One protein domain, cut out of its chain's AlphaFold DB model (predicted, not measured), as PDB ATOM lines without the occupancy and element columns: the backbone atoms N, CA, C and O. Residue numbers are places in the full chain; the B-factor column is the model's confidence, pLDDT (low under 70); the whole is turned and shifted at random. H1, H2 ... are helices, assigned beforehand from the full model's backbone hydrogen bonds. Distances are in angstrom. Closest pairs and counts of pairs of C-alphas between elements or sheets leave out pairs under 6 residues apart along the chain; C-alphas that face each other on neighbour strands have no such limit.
ATOM      1  N   ASP A  13      28.515  54.543   7.756       76.38
ATOM      2  CA  ASP A  13      28.348  53.128   8.101       76.38
ATOM      3  C   ASP A  13      26.885  52.661   8.192       76.38
ATOM      4  O   ASP A  13      26.564  51.542   7.800       76.38
ATOM      5  N   GLN A  14      25.961  53.497   8.677       79.44
ATOM      6  CA  GLN A  14      24.537  53.157   8.741       79.44
ATOM      7  C   GLN A  14      23.907  53.110   7.343       79.44
ATOM      8  O   GLN A  14      23.130  52.198   7.057       79.44
ATOM      9  N   PHE A  15      24.272  54.037   6.452       75.81
ATOM     10  CA  PHE A  15      23.841  54.017   5.050       75.81
ATOM     11  C   PHE A  15      24.441  52.825   4.300       75.81
ATOM     12  O   PHE A  15      23.729  52.142   3.560       75.81
ATOM     13  N   VAL A  16      25.718  52.523   4.546       77.50
ATOM     14  CA  VAL A  16      26.400  51.325   4.034       77.50
ATOM     15  C   VAL A  16      25.687  50.060   4.468       77.50
ATOM     16  O   VAL A  16      25.313  49.248   3.622       77.50
ATOM     17  N   ASN A  17      25.424  49.918   5.764       83.00
ATOM     18  CA  ASN A  17      24.705  48.778   6.306       83.00
ATOM     19  C   ASN A  17      23.311  48.652   5.666       83.00
ATOM     20  O   ASN A  17      22.956  47.578   5.185       83.00
ATOM     21  N   ALA A  18      22.544  49.744   5.563       82.00
ATOM     22  CA  ALA A  18      21.235  49.733   4.907       82.00
ATOM     23  C   ALA A  18      21.315  49.255   3.447       82.00
ATOM     24  O   ALA A  18      20.518  48.412   3.027       82.00
ATOM     25  N   ARG A  19      22.317  49.703   2.681       78.81
ATOM     26  CA  ARG A  19      22.548  49.222   1.311       78.81
ATOM     27  C   ARG A  19      22.956  47.756   1.262       78.81
ATOM     28  O   ARG A  19      22.417  47.012   0.446       78.81
ATOM     29  N   GLN A  20      23.858  47.304   2.127       82.56
ATOM     30  CA  GLN A  20      24.238  45.892   2.190       82.56
ATOM     31  C   GLN A  20      23.015  45.006   2.491       82.56
ATOM     32  O   GLN A  20      22.809  43.992   1.819       82.56
ATOM     33  N   LYS A  21      22.143  45.409   3.427       87.12
ATOM     34  CA  LYS A  21      20.892  44.687   3.719       87.12
ATOM     35  C   LYS A  21      19.909  44.706   2.546       87.12
ATOM     36  O   LYS A  21      19.299  43.677   2.257       87.12
ATOM     37  N   LEU A  22      19.803  45.818   1.816       82.88
ATOM     38  CA  LEU A  22      19.018  45.895   0.579       82.88
ATOM     39  C   LEU A  22      19.505  44.882  -0.465       82.88
ATOM     40  O   LEU A  22      18.696  44.153  -1.044       82.88
ATOM     41  N   LEU A  23      20.819  44.804  -0.692       80.88
ATOM     42  CA  LEU A  23      21.416  43.855  -1.636       80.88
ATOM     43  C   LEU A  23      21.156  42.402  -1.214       80.88
ATOM     44  O   LEU A  23      20.754  41.581  -2.043       80.88
ATOM     45  N   GLN A  24      21.301  42.090   0.079       85.00
ATOM     46  CA  GLN A  24      20.970  40.771   0.635       85.00
ATOM     47  C   GLN A  24      19.500  40.412   0.391       85.00
ATOM     48  O   GLN A  24      19.193  39.312  -0.075       85.00
ATOM     49  N   TRP A  25      18.587  41.352   0.632       86.69
ATOM     50  CA  TRP A  25      17.164  41.138   0.413       86.69
ATOM     51  C   TRP A  25      16.809  40.938  -1.067       86.69
ATOM     52  O   TRP A  25      16.071  40.008  -1.403       86.69
ATOM     53  N   ARG A  26      17.379  41.740  -1.976       83.81
ATOM     54  CA  ARG A  26      17.204  41.567  -3.431       83.81
ATOM     55  C   ARG A  26      17.694  40.203  -3.903       83.81
ATOM     56  O   ARG A  26      17.008  39.548  -4.689       83.81
ATOM     57  N   ARG A  27      18.840  39.747  -3.391       83.94
ATOM     58  CA  ARG A  27      19.364  38.408  -3.674       83.94
ATOM     59  C   ARG A  27      18.399  37.327  -3.192       83.94
ATOM     60  O   ARG A  27      18.021  36.476  -3.991       83.94
ATOM     61  N   ALA A  28      17.940  37.388  -1.941       87.06
ATOM     62  CA  ALA A  28      16.971  36.430  -1.399       87.06
ATOM     63  C   ALA A  28      15.677  36.382  -2.233       87.06
ATOM     64  O   ALA A  28      15.178  35.305  -2.557       87.06
ATOM     65  N   LYS A  29      15.180  37.547  -2.660       88.56
ATOM     66  CA  LYS A  29      14.007  37.685  -3.532       88.56
ATOM     67  C   LYS A  29      14.197  37.012  -4.889       88.56
ATOM     68  O   LYS A  29      13.319  36.273  -5.325       88.56
ATOM     69  N   ARG A  30      15.330  37.254  -5.555       86.00
ATOM     70  CA  ARG A  30      15.645  36.650  -6.860       86.00
ATOM     71  C   ARG A  30      15.709  35.127  -6.757       86.00
ATOM     72  O   ARG A  30      15.093  34.447  -7.569       86.00
ATOM     73  N   ILE A  31      16.378  34.613  -5.725       86.31
ATOM     74  CA  ILE A  31      16.484  33.173  -5.457       86.31
ATOM     75  C   ILE A  31      15.096  32.559  -5.226       86.31
ATOM     76  O   ILE A  31      14.746  31.581  -5.880       86.31
ATOM     77  N   ALA A  32      14.278  33.155  -4.352       89.56
ATOM     78  CA  ALA A  32      12.932  32.663  -4.060       89.56
ATOM     79  C   ALA A  32      12.027  32.646  -5.307       89.56
ATOM     80  O   ALA A  32      11.306  31.673  -5.533       89.56
ATOM     81  N   LEU A  33      12.084  33.696  -6.136       89.81
ATOM     82  CA  LEU A  33      11.365  33.751  -7.412       89.81
ATOM     83  C   LEU A  33      11.833  32.665  -8.374       89.81
ATOM     84  O   LEU A  33      11.002  31.952  -8.925       89.81
ATOM     85  N   GLN A  34      13.146  32.516  -8.544       88.44
ATOM     86  CA  GLN A  34      13.723  31.529  -9.446       88.44
ATOM     87  C   GLN A  34      13.331  30.105  -9.037       88.44
ATOM     88  O   GLN A  34      12.865  29.340  -9.878       88.44
ATOM     89  N   ILE A  35      13.431  29.762  -7.748       89.06
ATOM     90  CA  ILE A  35      12.986  28.462  -7.224       89.06
ATOM     91  C   ILE A  35      11.493  28.262  -7.504       89.06
ATOM     92  O   ILE A  35      11.100  27.231  -8.045       89.06
ATOM     93  N   ALA A  36      10.651  29.247  -7.181       90.00
ATOM     94  CA  ALA A  36       9.210  29.134  -7.385       90.00
ATOM     95  C   ALA A  36       8.826  29.000  -8.870       90.00
ATOM     96  O   ALA A  36       7.893  28.266  -9.200       90.00
ATOM     97  N   ASP A  37       9.529  29.702  -9.759       89.44
ATOM     98  CA  ASP A  37       9.279  29.685 -11.197       89.44
ATOM     99  C   ASP A  37       9.722  28.374 -11.859       89.44
ATOM    100  O   ASP A  37       9.034  27.919 -12.777       89.44
ATOM    101  N   LEU A  38      10.817  27.773 -11.380       86.69
ATOM    102  CA  LEU A  38      11.343  26.492 -11.860       86.69
ATOM    103  C   LEU A  38      10.556  25.290 -11.319       86.69
ATOM    104  O   LEU A  38      10.315  24.343 -12.061       86.69
ATOM    105  N   GLN A  39      10.146  25.322 -10.047       86.75
ATOM    106  CA  GLN A  39       9.534  24.167  -9.372       86.75
ATOM    107  C   GLN A  39       8.017  24.064  -9.565       86.75
ATOM    108  O   GLN A  39       7.441  22.983  -9.443       86.75
ATOM    109  N   PHE A  40       7.333  25.175  -9.856       88.19
ATOM    110  CA  PHE A  40       5.871  25.193  -9.905       88.19
ATOM    111  C   PHE A  40       5.329  25.845 -11.180       88.19
ATOM    112  O   PHE A  40       5.847  26.869 -11.632       88.19
ATOM    113  N   PRO A  41       4.216  25.342 -11.745       89.81
ATOM    114  CA  PRO A  41       3.561  25.997 -12.873       89.81
ATOM    115  C   PRO A  41       2.995  27.365 -12.470       89.81
ATOM    116  O   PRO A  41       2.675  27.602 -11.305       89.81
ATOM    117  N   LYS A  42       2.802  28.262 -13.447       90.31
ATOM    118  CA  LYS A  42       2.271  29.630 -13.239       90.31
ATOM    119  C   LYS A  42       0.928  29.663 -12.492       90.31
ATOM    120  O   LYS A  42       0.608  30.639 -11.818       90.31
ATOM    121  N   THR A  43       0.132  28.602 -12.604       92.00
ATOM    122  CA  THR A  43      -1.172  28.475 -11.943       92.00
ATOM    123  C   THR A  43      -1.077  28.084 -10.467       92.00
ATOM    124  O   THR A  43      -2.056  28.265  -9.744       92.00
ATOM    125  N   HIS A  44       0.080  27.603  -9.997       92.06
ATOM    126  CA  HIS A  44       0.238  27.050  -8.656       92.06
ATOM    127  C   HIS A  44       0.060  28.118  -7.554       92.06
ATOM    128  O   HIS A  44       0.720  29.163  -7.611       92.06
ATOM    129  N   PRO A  45      -0.760  27.866  -6.511       93.12
ATOM    130  CA  PRO A  45      -1.032  28.839  -5.446       93.12
ATOM    131  C   PRO A  45       0.218  29.332  -4.704       93.12
ATOM    132  O   PRO A  45       0.339  30.526  -4.417       93.12
ATOM    133  N   PHE A  46       1.176  28.436  -4.437       93.38
ATOM    134  CA  PHE A  46       2.442  28.801  -3.793       93.38
ATOM    135  C   PHE A  46       3.258  29.778  -4.650       93.38
ATOM    136  O   PHE A  46       3.627  30.848  -4.170       93.38
ATOM    137  N   ARG A  47       3.443  29.487  -5.948       93.56
ATOM    138  CA  ARG A  47       4.157  30.379  -6.876       93.56
ATOM    139  C   ARG A  47       3.499  31.750  -6.961       93.56
ATOM    140  O   ARG A  47       4.190  32.756  -6.850       93.56
ATOM    141  N   LYS A  48       2.168  31.798  -7.091       94.69
ATOM    142  CA  LYS A  48       1.416  33.064  -7.084       94.69
ATOM    143  C   LYS A  48       1.654  33.857  -5.800       94.69
ATOM    144  O   LYS A  48       1.842  35.067  -5.858       94.69
ATOM    145  N   SER A  49       1.692  33.187  -4.651       94.31
ATOM    146  CA  SER A  49       1.940  33.837  -3.358       94.31
ATOM    147  C   SER A  49       3.357  34.409  -3.269       94.31
ATOM    148  O   SER A  49       3.517  35.562  -2.876       94.31
ATOM    149  N   VAL A  50       4.371  33.656  -3.713       93.69
ATOM    150  CA  VAL A  50       5.763  34.132  -3.784       93.69
ATOM    151  C   VAL A  50       5.880  35.324  -4.734       93.69
ATOM    152  O   VAL A  50       6.468  36.340  -4.372       93.69
ATOM    153  N   GLN A  51       5.275  35.250  -5.922       92.00
ATOM    154  CA  GLN A  51       5.260  36.358  -6.880       92.00
ATOM    155  C   GLN A  51       4.565  37.598  -6.312       92.00
ATOM    156  O   GLN A  51       5.073  38.702  -6.485       92.00
ATOM    157  N   ASN A  52       3.449  37.436  -5.602       90.44
ATOM    158  CA  ASN A  52       2.743  38.544  -4.963       90.44
ATOM    159  C   ASN A  52       3.590  39.203  -3.869       90.44
ATOM    160  O   ASN A  52       3.740  40.421  -3.893       90.44
ATOM    161  N   LEU A  53       4.222  38.419  -2.988       90.25
ATOM    162  CA  LEU A  53       5.166  38.928  -1.985       90.25
ATOM    163  C   LEU A  53       6.332  39.682  -2.650       90.25
ATOM    164  O   LEU A  53       6.711  40.790  -2.258       90.25
ATOM    165  N   CYS A  54       6.877  39.111  -3.721       87.25
ATOM    166  CA  CYS A  54       7.965  39.713  -4.481       87.25
ATOM    167  C   CYS A  54       7.524  40.955  -5.277       87.25
ATOM    168  O   CYS A  54       8.334  41.837  -5.526       87.25
ATOM    169  N   ARG A  55       6.259  41.097  -5.662       83.50
ATOM    170  CA  ARG A  55       5.753  42.333  -6.285       83.50
ATOM    171  C   ARG A  55       5.439  43.398  -5.238       83.50
ATOM    172  O   ARG A  55       5.869  44.536  -5.392       83.50
ATOM    173  N   GLY A  56       4.771  43.027  -4.146       72.19
ATOM    174  CA  GLY A  56       4.430  43.929  -3.039       72.19
ATOM    175  C   GLY A  56       5.660  44.520  -2.343       72.19
ATOM    176  O   GLY A  56       5.657  45.685  -1.956       72.19
ATOM    177  N   SER A  57       6.758  43.765  -2.287       69.94
ATOM    178  CA  SER A  57       8.051  44.255  -1.790       69.94
ATOM    179  C   SER A  57       8.665  45.391  -2.615       69.94
ATOM    180  O   SER A  57       9.539  46.086  -2.106       69.94
ATOM    181  N   CYS A  58       8.236  45.627  -3.862       68.88
ATOM    182  CA  CYS A  58       8.737  46.750  -4.661       68.88
ATOM    183  C   CYS A  58       8.284  48.107  -4.106       68.88
ATOM    184  O   CYS A  58       9.071  49.047  -4.098       68.88
ATOM    185  N   GLU A  59       7.048  48.191  -3.613       69.31
ATOM    186  CA  GLU A  59       6.492  49.404  -3.004       69.31
ATOM    187  C   GLU A  59       7.193  49.713  -1.675       69.31
ATOM    188  O   GLU A  59       7.629  50.839  -1.448       69.31
ATOM    189  N   PHE A  60       7.397  48.681  -0.846       69.06
ATOM    190  CA  PHE A  60       8.173  48.789   0.389       69.06
ATOM    191  C   PHE A  60       9.601  49.281   0.119       69.06
ATOM    192  O   PHE A  60      10.054  50.249   0.728       69.06
ATOM    193  N   ARG A  61      10.294  48.633  -0.829       72.56
ATOM    194  CA  ARG A  61      11.658  48.984  -1.238       72.56
ATOM    195  C   ARG A  61      11.742  50.453  -1.629       72.56
ATOM    196  O   ARG A  61      12.595  51.164  -1.122       72.56
ATOM    197  N   TYR A  62      10.836  50.890  -2.495       72.56
ATOM    198  CA  TYR A  62      10.808  52.257  -2.989       72.56
ATOM    199  C   TYR A  62      10.664  53.278  -1.852       72.56
ATOM    200  O   TYR A  62      11.405  54.253  -1.813       72.56
ATOM    201  N   GLN A  63       9.770  53.038  -0.884       70.12
ATOM    202  CA  GLN A  63       9.610  53.940   0.265       70.12
ATOM    203  C   GLN A  63      10.847  53.958   1.174       70.12
ATOM    204  O   GLN A  63      11.253  55.024   1.633       70.12
ATOM    205  N   ALA A  64      11.457  52.797   1.414       68.12
ATOM    206  CA  ALA A  64      12.657  52.671   2.235       68.12
ATOM    207  C   ALA A  64      13.889  53.326   1.577       68.12
ATOM    208  O   ALA A  64      14.651  54.022   2.242       68.12
ATOM    209  N   GLU A  65      14.046  53.170   0.262       69.44
ATOM    210  CA  GLU A  65      15.095  53.826  -0.527       69.44
ATOM    211  C   GLU A  65      14.889  55.343  -0.589       69.44
ATOM    212  O   GLU A  65      15.837  56.083  -0.352       69.44
ATOM    213  N   ILE A  66      13.657  55.825  -0.804       73.94
ATOM    214  CA  ILE A  66      13.353  57.268  -0.754       73.94
ATOM    215  C   ILE A  66      13.701  57.849   0.609       73.94
ATOM    216  O   ILE A  66      14.268  58.938   0.687       73.94
ATOM    217  N   ALA A  67      13.338  57.152   1.686       68.94
ATOM    218  CA  ALA A  67      13.655  57.585   3.037       68.94
ATOM    219  C   ALA A  67      15.173  57.706   3.232       68.94
ATOM    220  O   ALA A  67      15.637  58.720   3.751       68.94
ATOM    221  N   ALA A  68      15.945  56.725   2.757       70.56
ATOM    222  CA  ALA A  68      17.400  56.768   2.808       70.56
ATOM    223  C   ALA A  68      17.984  57.920   1.969       70.56
ATOM    224  O   ALA A  68      18.831  58.656   2.468       70.56
ATOM    225  N   CYS A  69      17.480  58.148   0.754       70.38
ATOM    226  CA  CYS A  69      17.972  59.206  -0.135       70.38
ATOM    227  C   CYS A  69      17.671  60.599   0.400       70.38
ATOM    228  O   CYS A  69      18.586  61.393   0.552       70.38
ATOM    229  N   ARG A  70      16.430  60.864   0.825       71.75
ATOM    230  CA  ARG A  70      16.072  62.144   1.462       71.75
ATOM    231  C   ARG A  70      16.911  62.432   2.701       71.75
ATOM    232  O   ARG A  70      17.149  63.588   3.032       71.75
ATOM    233  N   THR A  71      17.283  61.380   3.425       69.31
ATOM    234  CA  THR A  71      18.147  61.509   4.597       69.31
ATOM    235  C   THR A  71      19.565  61.866   4.162       69.31
ATOM    236  O   THR A  71      20.155  62.771   4.735       69.31
ATOM    237  N   ALA A  72      20.080  61.219   3.122       69.31
ATOM    238  CA  ALA A  72      21.404  61.473   2.575       69.31
ATOM    239  C   ALA A  72      21.539  62.850   1.886       69.31
ATOM    240  O   ALA A  72      22.519  63.547   2.143       69.31
ATOM    241  N   ASP A  73      20.533  63.300   1.126       70.94
ATOM    242  CA  ASP A  73      20.491  64.624   0.479       70.94
ATOM    243  C   ASP A  73      20.688  65.768   1.487       70.94
ATOM    244  O   ASP A  73      21.294  66.791   1.178       70.94
ATOM    245  N   ARG A  74      20.210  65.597   2.729       69.88
ATOM    246  CA  ARG A  74      20.363  66.597   3.801       69.88
ATOM    247  C   ARG A  74      21.794  66.735   4.311       69.88
ATOM    248  O   ARG A  74      22.124  67.782   4.861       69.88
ATOM    249  N   PHE A  75      22.615  65.701   4.164       67.88
ATOM    250  CA  PHE A  75      24.016  65.713   4.585       67.88
ATOM    251  C   PHE A  75      24.965  66.156   3.461       67.88
ATOM    252  O   PHE A  75      26.101  66.525   3.745       67.88
ATOM    253  N   GLY A  76      24.482  66.195   2.214       64.94
ATOM    254  CA  GLY A  76      25.245  66.603   1.037       64.94
ATOM    255  C   GLY A  76      26.150  65.497   0.481       64.94
ATOM    256  O   GLY A  76      26.629  64.625   1.207       64.94
ATOM    257  N   ASP A  77      26.407  65.551  -0.828       67.06
ATOM    258  CA  ASP A  77      27.169  64.531  -1.568       67.06
ATOM    259  C   ASP A  77      28.590  64.323  -1.036       67.06
ATOM    260  O   ASP A  77      29.123  63.215  -1.092       67.06
ATOM    261  N   ASP A  78      29.205  65.376  -0.494       65.50
ATOM    262  CA  ASP A  78      30.582  65.347   0.003       65.50
ATOM    263  C   ASP A  78      30.774  64.367   1.171       65.50
ATOM    264  O   ASP A  78      31.865  63.825   1.334       65.50
ATOM    265  N   VAL A  79      29.718  64.079   1.943       65.19
ATOM    266  CA  VAL A  79      29.747  63.102   3.046       65.19
ATOM    267  C   VAL A  79      29.792  61.661   2.529       65.19
ATOM    268  O   VAL A  79      30.267  60.770   3.227       65.19
ATOM    269  N   PHE A  80      29.347  61.426   1.293       61.81
ATOM    270  CA  PHE A  80      29.314  60.108   0.657       61.81
ATOM    271  C   PHE A  80      30.489  59.868  -0.295       61.81
ATOM    272  O   PHE A  80      30.652  58.752  -0.786       61.81
ATOM    273  N   ARG A  81      31.357  60.868  -0.506       62.34
ATOM    274  CA  ARG A  81      32.633  60.737  -1.233       62.34
ATOM    275  C   ARG A  81      33.696  60.045  -0.375       62.34
ATOM    276  O   ARG A  81      34.779  60.572  -0.134       62.34
ATOM    277  N   VAL A  82      33.369  58.853   0.102       60.72
ATOM    278  CA  VAL A  82      34.224  58.002   0.932       60.72
ATOM    279  C   VAL A  82      34.373  56.636   0.281       60.72
ATOM    280  O   VAL A  82      33.531  56.188  -0.501       60.72
ATOM    281  N   MET A  83      35.490  55.980   0.580       52.88
ATOM    282  CA  MET A  83      35.723  54.607   0.162       52.88
ATOM    283  C   MET A  83      34.990  53.676   1.126       52.88
ATOM    284  O   MET A  83      35.249  53.699   2.326       52.88
ATOM    285  N   ILE A  84      34.083  52.859   0.600       56.62
ATOM    286  CA  ILE A  84      33.334  51.867   1.373       56.62
ATOM    287  C   ILE A  84      33.646  50.502   0.773       56.62
ATOM    288  O   ILE A  84      33.416  50.297  -0.419       56.62
ATOM    289  N   ASP A  85      34.197  49.588   1.576       52.59
ATOM    290  CA  ASP A  85      34.600  48.240   1.143       52.59
ATOM    291  C   ASP A  85      35.489  48.242  -0.126       52.59
ATOM    292  O   ASP A  85      35.359  47.392  -1.004       52.59
ATOM    293  N   GLY A  86      36.375  49.238  -0.266       48.59
ATOM    294  CA  GLY A  86      37.260  49.386  -1.432       48.59
ATOM    295  C   GLY A  86      36.610  50.012  -2.676       48.59
ATOM    296  O   GLY A  86      37.294  50.235  -3.674       48.59
ATOM    297  N   VAL A  87      35.317  50.349  -2.633       51.22
ATOM    298  CA  VAL A  87      34.606  51.025  -3.726       51.22
ATOM    299  C   VAL A  87      34.590  52.529  -3.469       51.22
ATOM    300  O   VAL A  87      34.002  53.003  -2.496       51.22
ATOM    301  N   TYR A  88      35.239  53.295  -4.349       55.53
ATOM    302  CA  TYR A  88      35.211  54.756  -4.293       55.53
ATOM    303  C   TYR A  88      33.910  55.287  -4.892       55.53
ATOM    304  O   TYR A  88      33.622  55.095  -6.077       55.53
ATOM    305  N   MET A  89      33.123  55.979  -4.076       57.88
ATOM    306  CA  MET A  89      31.822  56.491  -4.483       57.88
ATOM    307  C   MET A  89      31.976  57.897  -5.048       57.88
ATOM    308  O   MET A  89      32.035  58.887  -4.326       57.88
ATOM    309  N   ARG A  90      32.106  57.972  -6.378       54.12
ATOM    310  CA  ARG A  90      32.227  59.247  -7.112       54.12
ATOM    311  C   ARG A  90      30.930  60.043  -7.172       54.12
ATOM    312  O   ARG A  90      30.971  61.229  -7.479       54.12
ATOM    313  N   ALA A  91      29.811  59.378  -6.946       54.91
ATOM    314  CA  ALA A  91      28.500  59.844  -7.335       54.91
ATOM    315  C   ALA A  91      27.584  59.796  -6.099       54.91
ATOM    316  O   ALA A  91      27.772  58.929  -5.240       54.91
ATOM    317  N   GLY A  92      26.723  60.804  -5.944       60.19
ATOM    318  CA  GLY A  92      26.029  61.127  -4.694       60.19
ATOM    319  C   GLY A  92      25.071  60.035  -4.183       60.19
ATOM    320  O   GLY A  92      25.023  58.919  -4.706       60.19
ATOM    321  N   PRO A  93      24.249  60.331  -3.164       59.22
ATOM    322  CA  PRO A  93      23.294  59.386  -2.580       59.22
ATOM    323  C   PRO A  93      22.358  58.739  -3.599       59.22
ATOM    324  O   PRO A  93      21.991  57.568  -3.473       59.22
ATOM    325  N   THR A  94      22.005  59.493  -4.637       59.03
ATOM    326  CA  THR A  94      21.194  59.015  -5.749       59.03
ATOM    327  C   THR A  94      21.865  57.842  -6.452       59.03
ATOM    328  O   THR A  94      21.206  56.848  -6.708       59.03
ATOM    329  N   ASP A  95      23.179  57.852  -6.670       61.81
ATOM    330  CA  ASP A  95      23.863  56.721  -7.302       61.81
ATOM    331  C   ASP A  95      24.064  55.528  -6.364       61.81
ATOM    332  O   ASP A  95      24.136  54.369  -6.789       61.81
ATOM    333  N   PHE A  96      24.084  55.807  -5.062       62.75
ATOM    334  CA  PHE A  96      24.187  54.809  -4.010       62.75
ATOM    335  C   PHE A  96      22.950  53.902  -3.932       62.75
ATOM    336  O   PHE A  96      23.081  52.697  -3.693       62.75
ATOM    337  N   PHE A  97      21.762  54.474  -4.157       59.88
ATOM    338  CA  PHE A  97      20.472  53.779  -4.068       59.88
ATOM    339  C   PHE A  97      19.736  53.616  -5.417       59.88
ATOM    340  O   PHE A  97      18.904  52.712  -5.519       59.88
ATOM    341  N   TYR A  98      20.045  54.423  -6.441       55.81
ATOM    342  CA  TYR A  98      19.370  54.462  -7.756       55.81
ATOM    343  C   TYR A  98      20.293  54.420  -8.984       55.81
ATOM    344  O   TYR A  98      19.792  54.190 -10.081       55.81
ATOM    345  N   GLY A  99      21.599  54.654  -8.838       56.81
ATOM    346  CA  GLY A  99      22.496  54.850  -9.982       56.81
ATOM    347  C   GLY A  99      22.681  53.616 -10.851       56.81
ATOM    348  O   GLY A  99      22.458  52.483 -10.414       56.81
ATOM    349  N   ASP A 100      23.208  53.830 -12.056       51.56
ATOM    350  CA  ASP A 100      23.561  52.764 -13.002       51.56
ATOM    351  C   ASP A 100      24.494  51.717 -12.386       51.56
ATOM    352  O   ASP A 100      24.422  50.543 -12.737       51.56
ATOM    353  N   THR A 101      25.310  52.083 -11.391       52.06
ATOM    354  CA  THR A 101      26.110  51.135 -10.600       52.06
ATOM    355  C   THR A 101      25.275  50.052  -9.921       52.06
ATOM    356  O   THR A 101      25.729  48.918  -9.796       52.06
ATOM    357  N   LEU A 102      24.051  50.353  -9.494       52.09
ATOM    358  CA  LEU A 102      23.149  49.370  -8.903       52.09
ATOM    359  C   LEU A 102      22.650  48.385  -9.968       52.09
ATOM    360  O   LEU A 102      22.691  47.181  -9.746       52.09
ATOM    361  N   LEU A 126       9.812  20.419  -2.513       85.69
ATOM    362  CA  LEU A 126      10.887  21.347  -2.173       85.69
ATOM    363  C   LEU A 126      11.913  20.660  -1.291       85.69
ATOM    364  O   LEU A 126      11.557  19.908  -0.384       85.69
ATOM    365  N   THR A 127      13.187  20.952  -1.525       85.25
ATOM    366  CA  THR A 127      14.240  20.559  -0.590       85.25
ATOM    367  C   THR A 127      14.218  21.471   0.635       85.25
ATOM    368  O   THR A 127      13.714  22.597   0.597       85.25
ATOM    369  N   ILE A 128      14.827  21.027   1.735       82.12
ATOM    370  CA  ILE A 128      14.972  21.862   2.940       82.12
ATOM    371  C   ILE A 128      15.780  23.131   2.644       82.12
ATOM    372  O   ILE A 128      15.496  24.204   3.181       82.12
ATOM    373  N   ARG A 129      16.755  23.034   1.735       82.81
ATOM    374  CA  ARG A 129      17.502  24.194   1.252       82.81
ATOM    375  C   ARG A 129      16.576  25.212   0.585       82.81
ATOM    376  O   ARG A 129      16.669  26.397   0.898       82.81
ATOM    377  N   ASP A 130      15.658  24.770  -0.269       87.00
ATOM    378  CA  ASP A 130      14.696  25.665  -0.917       87.00
ATOM    379  C   ASP A 130      13.793  26.357   0.111       87.00
ATOM    380  O   ASP A 130      13.622  27.576   0.066       87.00
ATOM    381  N   ILE A 131      13.288  25.602   1.093       86.81
ATOM    382  CA  ILE A 131      12.496  26.124   2.220       86.81
ATOM    383  C   ILE A 131      13.268  27.227   2.961       86.81
ATOM    384  O   ILE A 131      12.728  28.308   3.209       86.81
ATOM    385  N   SER A 132      14.557  27.010   3.241       84.06
ATOM    386  CA  SER A 132      15.405  28.001   3.915       84.06
ATOM    387  C   SER A 132      15.534  29.316   3.134       84.06
ATOM    388  O   SER A 132      15.563  30.394   3.735       84.06
ATOM    389  N   HIS A 133      15.538  29.264   1.796       87.62
ATOM    390  CA  HIS A 133      15.586  30.458   0.954       87.62
ATOM    391  C   HIS A 133      14.296  31.287   1.055       87.62
ATOM    392  O   HIS A 133      14.367  32.518   1.087       87.62
ATOM    393  N   PHE A 134      13.132  30.644   1.193       89.06
ATOM    394  CA  PHE A 134      11.866  31.351   1.420       89.06
ATOM    395  C   PHE A 134      11.808  32.018   2.797       89.06
ATOM    396  O   PHE A 134      11.345  33.152   2.897       89.06
ATOM    397  N   HIS A 135      12.334  31.377   3.843       86.88
ATOM    398  CA  HIS A 135      12.434  31.999   5.169       86.88
ATOM    399  C   HIS A 135      13.459  33.142   5.213       86.88
ATOM    400  O   HIS A 135      13.213  34.181   5.831       86.88
ATOM    401  N   SER A 136      14.573  32.999   4.489       87.19
ATOM    402  CA  SER A 136      15.592  34.051   4.362       87.19
ATOM    403  C   SER A 136      15.023  35.334   3.754       87.19
ATOM    404  O   SER A 136      15.454  36.423   4.118       87.19
ATOM    405  N   LEU A 137      14.019  35.237   2.874       88.25
ATOM    406  CA  LEU A 137      13.378  36.402   2.262       88.25
ATOM    407  C   LEU A 137      12.801  37.372   3.301       88.25
ATOM    408  O   LEU A 137      13.014  38.577   3.180       88.25
ATOM    409  N   ALA A 138      12.088  36.860   4.309       86.38
ATOM    410  CA  ALA A 138      11.498  37.686   5.360       86.38
ATOM    411  C   ALA A 138      12.553  38.228   6.326       86.38
ATOM    412  O   ALA A 138      12.531  39.413   6.646       86.38
ATOM    413  N   SER A 139      13.511  37.390   6.729       88.19
ATOM    414  CA  SER A 139      14.601  37.808   7.616       88.19
ATOM    415  C   SER A 139      15.454  38.918   6.987       88.19
ATOM    416  O   SER A 139      15.701  39.943   7.622       88.19
ATOM    417  N   CYS A 140      15.829  38.784   5.709       89.56
ATOM    418  CA  CYS A 140      16.556  39.832   4.993       89.56
ATOM    419  C   CYS A 140      15.717  41.100   4.806       89.56
ATOM    420  O   CYS A 140      16.265  42.199   4.885       89.56
ATOM    421  N   ALA A 141      14.405  40.967   4.576       86.75
ATOM    422  CA  ALA A 141      13.519  42.121   4.494       86.75
ATOM    423  C   ALA A 141      13.516  42.894   5.818       86.75
ATOM    424  O   ALA A 141      13.783  44.090   5.804       86.75
ATOM    425  N   GLN A 142      13.290  42.202   6.943       87.50
ATOM    426  CA  GLN A 142      13.297  42.778   8.291       87.50
ATOM    427  C   GLN A 142      14.622  43.472   8.600       87.50
ATOM    428  O   GLN A 142      14.618  44.644   8.956       87.50
ATOM    429  N   ALA A 143      15.750  42.798   8.356       88.94
ATOM    430  CA  ALA A 143      17.075  43.370   8.579       88.94
ATOM    431  C   ALA A 143      17.300  44.662   7.777       88.94
ATOM    432  O   ALA A 143      17.926  45.599   8.272       88.94
ATOM    433  N   PHE A 144      16.781  44.733   6.547       86.62
ATOM    434  CA  PHE A 144      16.806  45.964   5.766       86.62
ATOM    435  C   PHE A 144      15.907  47.050   6.371       86.62
ATOM    436  O   PHE A 144      16.338  48.198   6.460       86.62
ATOM    437  N   MET A 145      14.703  46.711   6.840       81.56
ATOM    438  CA  MET A 145      13.817  47.688   7.494       81.56
ATOM    439  C   MET A 145      14.464  48.274   8.743       81.56
ATOM    440  O   MET A 145      14.442  49.488   8.932       81.56
ATOM    441  N   ASP A 146      15.060  47.422   9.571       86.56
ATOM    442  CA  ASP A 146      15.726  47.836  10.801       86.56
ATOM    443  C   ASP A 146      16.913  48.744  10.486       86.56
ATOM    444  O   ASP A 146      17.058  49.796  11.102       86.56
ATOM    445  N   ALA A 147      17.694  48.409   9.452       85.44
ATOM    446  CA  ALA A 147      18.795  49.245   8.985       85.44
ATOM    447  C   ALA A 147      18.331  50.619   8.466       85.44
ATOM    448  O   ALA A 147      19.025  51.612   8.666       85.44
ATOM    449  N   VAL A 148      17.155  50.706   7.839       80.56
ATOM    450  CA  VAL A 148      16.579  51.983   7.379       80.56
ATOM    451  C   VAL A 148      16.009  52.801   8.541       80.56
ATOM    452  O   VAL A 148      16.157  54.020   8.555       80.56
ATOM    453  N   LYS A 149      15.400  52.151   9.543       80.06
ATOM    454  CA  LYS A 149      14.840  52.808  10.739       80.06
ATOM    455  C   LYS A 149      15.914  53.487  11.598       80.06
ATOM    456  O   LYS A 149      15.617  54.497  12.228       80.06
ATOM    457  N   ILE A 150      17.139  52.953  11.615       81.94
ATOM    458  CA  ILE A 150      18.270  53.505  12.384       81.94
ATOM    459  C   ILE A 150      19.065  54.587  11.645       81.94
ATOM    460  O   ILE A 150      20.011  55.124  12.227       81.94
ATOM    461  N   LEU A 151      18.742  54.879  10.377       76.56
ATOM    462  CA  LEU A 151      19.412  55.953   9.645       76.56
ATOM    463  C   LEU A 151      19.244  57.273  10.408       76.56
ATOM    464  O   LEU A 151      18.204  57.474  11.044       76.56
ATOM    465  N   PRO A 152      20.244  58.173  10.364       66.81
ATOM    466  CA  PRO A 152      20.222  59.415  11.116       66.81
ATOM    467  C   PRO A 152      19.181  60.342  10.496       66.81
ATOM    468  O   PRO A 152      19.451  61.168   9.629       66.81
ATOM    469  N   THR A 153      17.938  60.148  10.909       62.91
ATOM    470  CA  THR A 153      16.806  60.931  10.457       62.91
ATOM    471  C   THR A 153      16.926  62.296  11.100       62.91
ATOM    472  O   THR A 153      16.694  62.445  12.294       62.91
ATOM    473  N   GLY A 154      17.327  63.307  10.329       51.25
ATOM    474  CA  GLY A 154      17.363  64.683  10.820       51.25
ATOM    475  C   GLY A 154      15.956  65.130  11.226       51.25
ATOM    476  O   GLY A 154      15.216  65.610  10.378       51.25
ATOM    477  N   ALA A 155      15.557  64.879  12.475       41.75
ATOM    478  CA  ALA A 155      14.354  65.280  13.220       41.75
ATOM    479  C   ALA A 155      12.951  65.138  12.569       41.75
ATOM    480  O   ALA A 155      11.943  65.286  13.255       41.75
ATOM    481  N   ARG A 156      12.833  64.872  11.266       47.47
ATOM    482  CA  ARG A 156      11.594  64.903  10.477       47.47
ATOM    483  C   ARG A 156      11.748  64.056   9.212       47.47
ATOM    484  O   ARG A 156      11.756  64.593   8.102       47.47
ATOM    485  N   ILE A 157      11.882  62.735   9.338       53.81
ATOM    486  CA  ILE A 157      11.225  61.915   8.313       53.81
ATOM    487  C   ILE A 157       9.741  62.157   8.547       53.81
ATOM    488  O   ILE A 157       9.236  61.845   9.625       53.81
ATOM    489  N   ASP A 158       9.091  62.800   7.576       59.62
ATOM    490  CA  ASP A 158       7.669  63.119   7.602       59.62
ATOM    491  C   ASP A 158       6.892  61.966   8.234       59.62
ATOM    492  O   ASP A 158       7.013  60.814   7.804       59.62
ATOM    493  N   SER A 159       6.073  62.264   9.243       65.44
ATOM    494  CA  SER A 159       5.210  61.271   9.893       65.44
ATOM    495  C   SER A 159       4.424  60.438   8.866       65.44
ATOM    496  O   SER A 159       4.151  59.262   9.097       65.44
ATOM    497  N   ALA A 160       4.143  61.006   7.690       69.56
ATOM    498  CA  ALA A 160       3.573  60.330   6.531       69.56
ATOM    499  C   ALA A 160       4.461  59.221   5.927       69.56
ATOM    500  O   ALA A 160       3.948  58.144   5.631       69.56
ATOM    501  N   ALA A 161       5.766  59.444   5.739       68.44
ATOM    502  CA  ALA A 161       6.688  58.442   5.194       68.44
ATOM    503  C   ALA A 161       6.897  57.285   6.180       68.44
ATOM    504  O   ALA A 161       6.844  56.122   5.787       68.44
ATOM    505  N   SER A 162       7.019  57.601   7.472       73.44
ATOM    506  CA  SER A 162       7.076  56.594   8.539       73.44
ATOM    507  C   SER A 162       5.791  55.756   8.592       73.44
ATOM    508  O   SER A 162       5.846  54.528   8.547       73.44
ATOM    509  N   ARG A 163       4.608  56.392   8.548       78.25
ATOM    510  CA  ARG A 163       3.315  55.681   8.470       78.25
ATOM    511  C   ARG A 163       3.211  54.785   7.234       78.25
ATOM    512  O   ARG A 163       2.749  53.650   7.355       78.25
ATOM    513  N   LYS A 164       3.644  55.265   6.062       78.88
ATOM    514  CA  LYS A 164       3.665  54.471   4.821       78.88
ATOM    515  C   LYS A 164       4.597  53.269   4.936       78.88
ATOM    516  O   LYS A 164       4.214  52.181   4.511       78.88
ATOM    517  N   LEU A 165       5.773  53.432   5.543       77.06
ATOM    518  CA  LEU A 165       6.715  52.337   5.769       77.06
ATOM    519  C   LEU A 165       6.112  51.274   6.695       77.06
ATOM    520  O   LEU A 165       6.114  50.100   6.337       77.06
ATOM    521  N   THR A 166       5.472  51.679   7.796       82.75
ATOM    522  CA  THR A 166       4.745  50.766   8.695       82.75
ATOM    523  C   THR A 166       3.587  50.050   7.991       82.75
ATOM    524  O   THR A 166       3.354  48.861   8.209       82.75
ATOM    525  N   GLN A 167       2.841  50.739   7.123       86.44
ATOM    526  CA  GLN A 167       1.774  50.116   6.332       86.44
ATOM    527  C   GLN A 167       2.334  49.075   5.351       86.44
ATOM    528  O   GLN A 167       1.779  47.980   5.227       86.44
ATOM    529  N   CYS A 168       3.443  49.395   4.682       83.06
ATOM    530  CA  CYS A 168       4.123  48.479   3.771       83.06
ATOM    531  C   CYS A 168       4.711  47.272   4.514       83.06
ATOM    532  O   CYS A 168       4.587  46.152   4.031       83.06
ATOM    533  N   GLU A 169       5.275  47.478   5.705       85.56
ATOM    534  CA  GLU A 169       5.761  46.424   6.602       85.56
ATOM    535  C   GLU A 169       4.629  45.455   6.974       85.56
ATOM    536  O   GLU A 169       4.750  44.245   6.783       85.56
ATOM    537  N   ARG A 170       3.463  45.965   7.392       89.12
ATOM    538  CA  ARG A 170       2.286  45.118   7.671       89.12
ATOM    539  C   ARG A 170       1.839  44.318   6.447       89.12
ATOM    540  O   ARG A 170       1.495  43.142   6.570       89.12
ATOM    541  N   LYS A 171       1.829  44.942   5.265       89.62
ATOM    542  CA  LYS A 171       1.472  44.280   3.998       89.62
ATOM    543  C   LYS A 171       2.469  43.172   3.654       89.62
ATOM    544  O   LYS A 171       2.041  42.063   3.345       89.62
ATOM    545  N   LEU A 172       3.769  43.443   3.787       88.56
ATOM    546  CA  LEU A 172       4.844  42.472   3.587       88.56
ATOM    547  C   LEU A 172       4.655  41.251   4.494       88.56
ATOM    548  O   LEU A 172       4.654  40.124   4.004       88.56
ATOM    549  N   TRP A 173       4.429  41.465   5.792       90.88
ATOM    550  CA  TRP A 173       4.231  40.382   6.755       90.88
ATOM    551  C   TRP A 173       2.959  39.573   6.492       90.88
ATOM    552  O   TRP A 173       2.981  38.344   6.571       90.88
ATOM    553  N   LYS A 174       1.867  40.230   6.086       92.81
ATOM    554  CA  LYS A 174       0.634  39.552   5.657       92.81
ATOM    555  C   LYS A 174       0.858  38.682   4.417       92.81
ATOM    556  O   LYS A 174       0.315  37.581   4.328       92.81
ATOM    557  N   ASP A 175       1.624  39.166   3.448       91.81
ATOM    558  CA  ASP A 175       1.931  38.415   2.230       91.81
ATOM    559  C   ASP A 175       2.909  37.270   2.509       91.81
ATOM    560  O   ASP A 175       2.740  36.172   1.979       91.81
ATOM    561  N   TYR A 176       3.868  37.472   3.410       92.31
ATOM    562  CA  TYR A 176       4.771  36.419   3.859       92.31
ATOM    563  C   TYR A 176       4.033  35.318   4.626       92.31
ATOM    564  O   TYR A 176       4.230  34.142   4.329       92.31
ATOM    565  N   ALA A 177       3.103  35.664   5.519       92.56
ATOM    566  CA  ALA A 177       2.251  34.682   6.191       92.56
ATOM    567  C   ALA A 177       1.453  33.828   5.185       92.56
ATOM    568  O   ALA A 177       1.307  32.618   5.367       92.56
ATOM    569  N   ARG A 178       0.995  34.428   4.075       93.88
ATOM    570  CA  ARG A 178       0.373  33.679   2.970       93.88
ATOM    571  C   ARG A 178       1.361  32.736   2.288       93.88
ATOM    572  O   ARG A 178       0.992  31.598   2.016       93.88
ATOM    573  N   VAL A 179       2.597  33.172   2.037       93.31
ATOM    574  CA  VAL A 179       3.652  32.303   1.488       93.31
ATOM    575  C   VAL A 179       3.915  31.120   2.413       93.31
ATOM    576  O   VAL A 179       3.876  29.996   1.931       93.31
ATOM    577  N   VAL A 180       4.090  31.342   3.718       92.25
ATOM    578  CA  VAL A 180       4.313  30.273   4.708       92.25
ATOM    579  C   VAL A 180       3.128  29.303   4.753       92.25
ATOM    580  O   VAL A 180       3.317  28.093   4.691       92.25
ATOM    581  N   SER A 181       1.892  29.808   4.757       93.31
ATOM    582  CA  SER A 181       0.691  28.960   4.717       93.31
ATOM    583  C   SER A 181       0.634  28.069   3.471       93.31
ATOM    584  O   SER A 181       0.206  26.919   3.551       93.31
ATOM    585  N   GLN A 182       1.055  28.583   2.312       93.31
ATOM    586  CA  GLN A 182       1.134  27.787   1.087       93.31
ATOM    587  C   GLN A 182       2.350  26.855   1.083       93.31
ATOM    588  O   GLN A 182       2.243  25.751   0.565       93.31
ATOM    589  N   LEU A 183       3.472  27.267   1.677       90.75
ATOM    590  CA  LEU A 183       4.689  26.467   1.806       90.75
ATOM    591  C   LEU A 183       4.429  25.205   2.631       90.75
ATOM    592  O   LEU A 183       4.807  24.120   2.209       90.75
ATOM    593  N   ASN A 184       3.677  25.327   3.729       88.75
ATOM    594  CA  ASN A 184       3.268  24.200   4.574       88.75
ATOM    595  C   ASN A 184       2.402  23.159   3.838       88.75
ATOM    596  O   ASN A 184       2.246  22.042   4.318       88.75
ATOM    597  N   LYS A 185       1.821  23.511   2.683       90.69
ATOM    598  CA  LYS A 185       1.027  22.600   1.838       90.69
ATOM    599  C   LYS A 185       1.856  21.932   0.741       90.69
ATOM    600  O   LYS A 185       1.356  21.048   0.051       90.69
ATOM    601  N   VAL A 186       3.091  22.384   0.528       89.06
ATOM    602  CA  VAL A 186       3.997  21.821  -0.471       89.06
ATOM    603  C   VAL A 186       4.703  20.607   0.124       89.06
ATOM    604  O   VAL A 186       5.158  20.626   1.267       89.06
ATOM    605  N   ARG A 187       4.824  19.535  -0.664       87.19
ATOM    606  CA  ARG A 187       5.554  18.335  -0.247       87.19
ATOM    607  C   ARG A 187       7.029  18.682  -0.033       87.19
ATOM    608  O   ARG A 187       7.653  19.299  -0.889       87.19
TER     609      ARG A 187
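Overview. This is residues 13 to 102 and 126 to 187 of the 218 residues of an uncharacterized protein of Planctomycetaceae bacterium (UniProt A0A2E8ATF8). Four long helices, H1, H2, H4 and H5, run side by side as a bundle, H2 and H4 one way, H1 and H5 the other. At one end the long loop of residues 74 to 92 leads from H2 to the short H3, which packs on the last part of H2. The printed part has 152 residues, with five named helices in the order H1 to H5 and no named strand; the class is all helix. It is compact, with a radius of gyration of the C-alphas of 17.0 A and spans of 53 by 35 by 21 A.

Arrangement. The hub is H2, residues 45 to 73, touching four helices. H5, residues 159 to 183, touches it closest at the C-alphas of Phe 46 and Gln 182, 5.2 A, opposite ways at a shallow tilt of 23 degrees. H1, residues 13 to 39, forms a hairpin with H2: the C-alphas of Ala 36 and Arg 47 come closest, 5.2 A. H4, residues 128 to 149, has a kink of 27 degrees near residue 135; it touches H1 closest at the C-alphas of Lys 21 and Phe 144, 4.7 A, opposite ways at a shallow tilt of 29 degrees. Residues 64 to 68 of H2 touch H4, closest at the C-alphas of Ala 64 and Val 148, 6.5 A. H4 and H5, a hairpin, only just touch, with 3 pairs of C-alphas within 8 A, the closest those of Ala 138 and Tyr 176, 7.0 A. H3, residues 93 to 97, touches residues 65 to 73 of H2, closest at the C-alphas of Cys 69 and Pro 93, 5.9 A. H1 and H5 are apart. Every O i to N i+4 pair is within hydrogen-bond range in H1, H3 and H5, against 22 of 25 in H2 and 17 of 18 in H4.

Along the chain. H2 is 42.2 A long, H1 38.7 A, H5 35.7 A and H4 31.9 A. H1 begins at C-alpha 13 (28.348, 53.128, 8.101); H5 ends at C-alpha 183 (4.689, 26.467, 1.806).

Size, cuts and confidence. The C-alphas of Asp 78 and Arg 187 are farthest apart, 53.3 A. Residues 103 to 125 are not printed, a gap of 31.3 A between C-alphas 102 and 126. The link from H2 to H3 is long. Confidence is under 70 in 48 residues, among them 74 to 102 and 152 to 161.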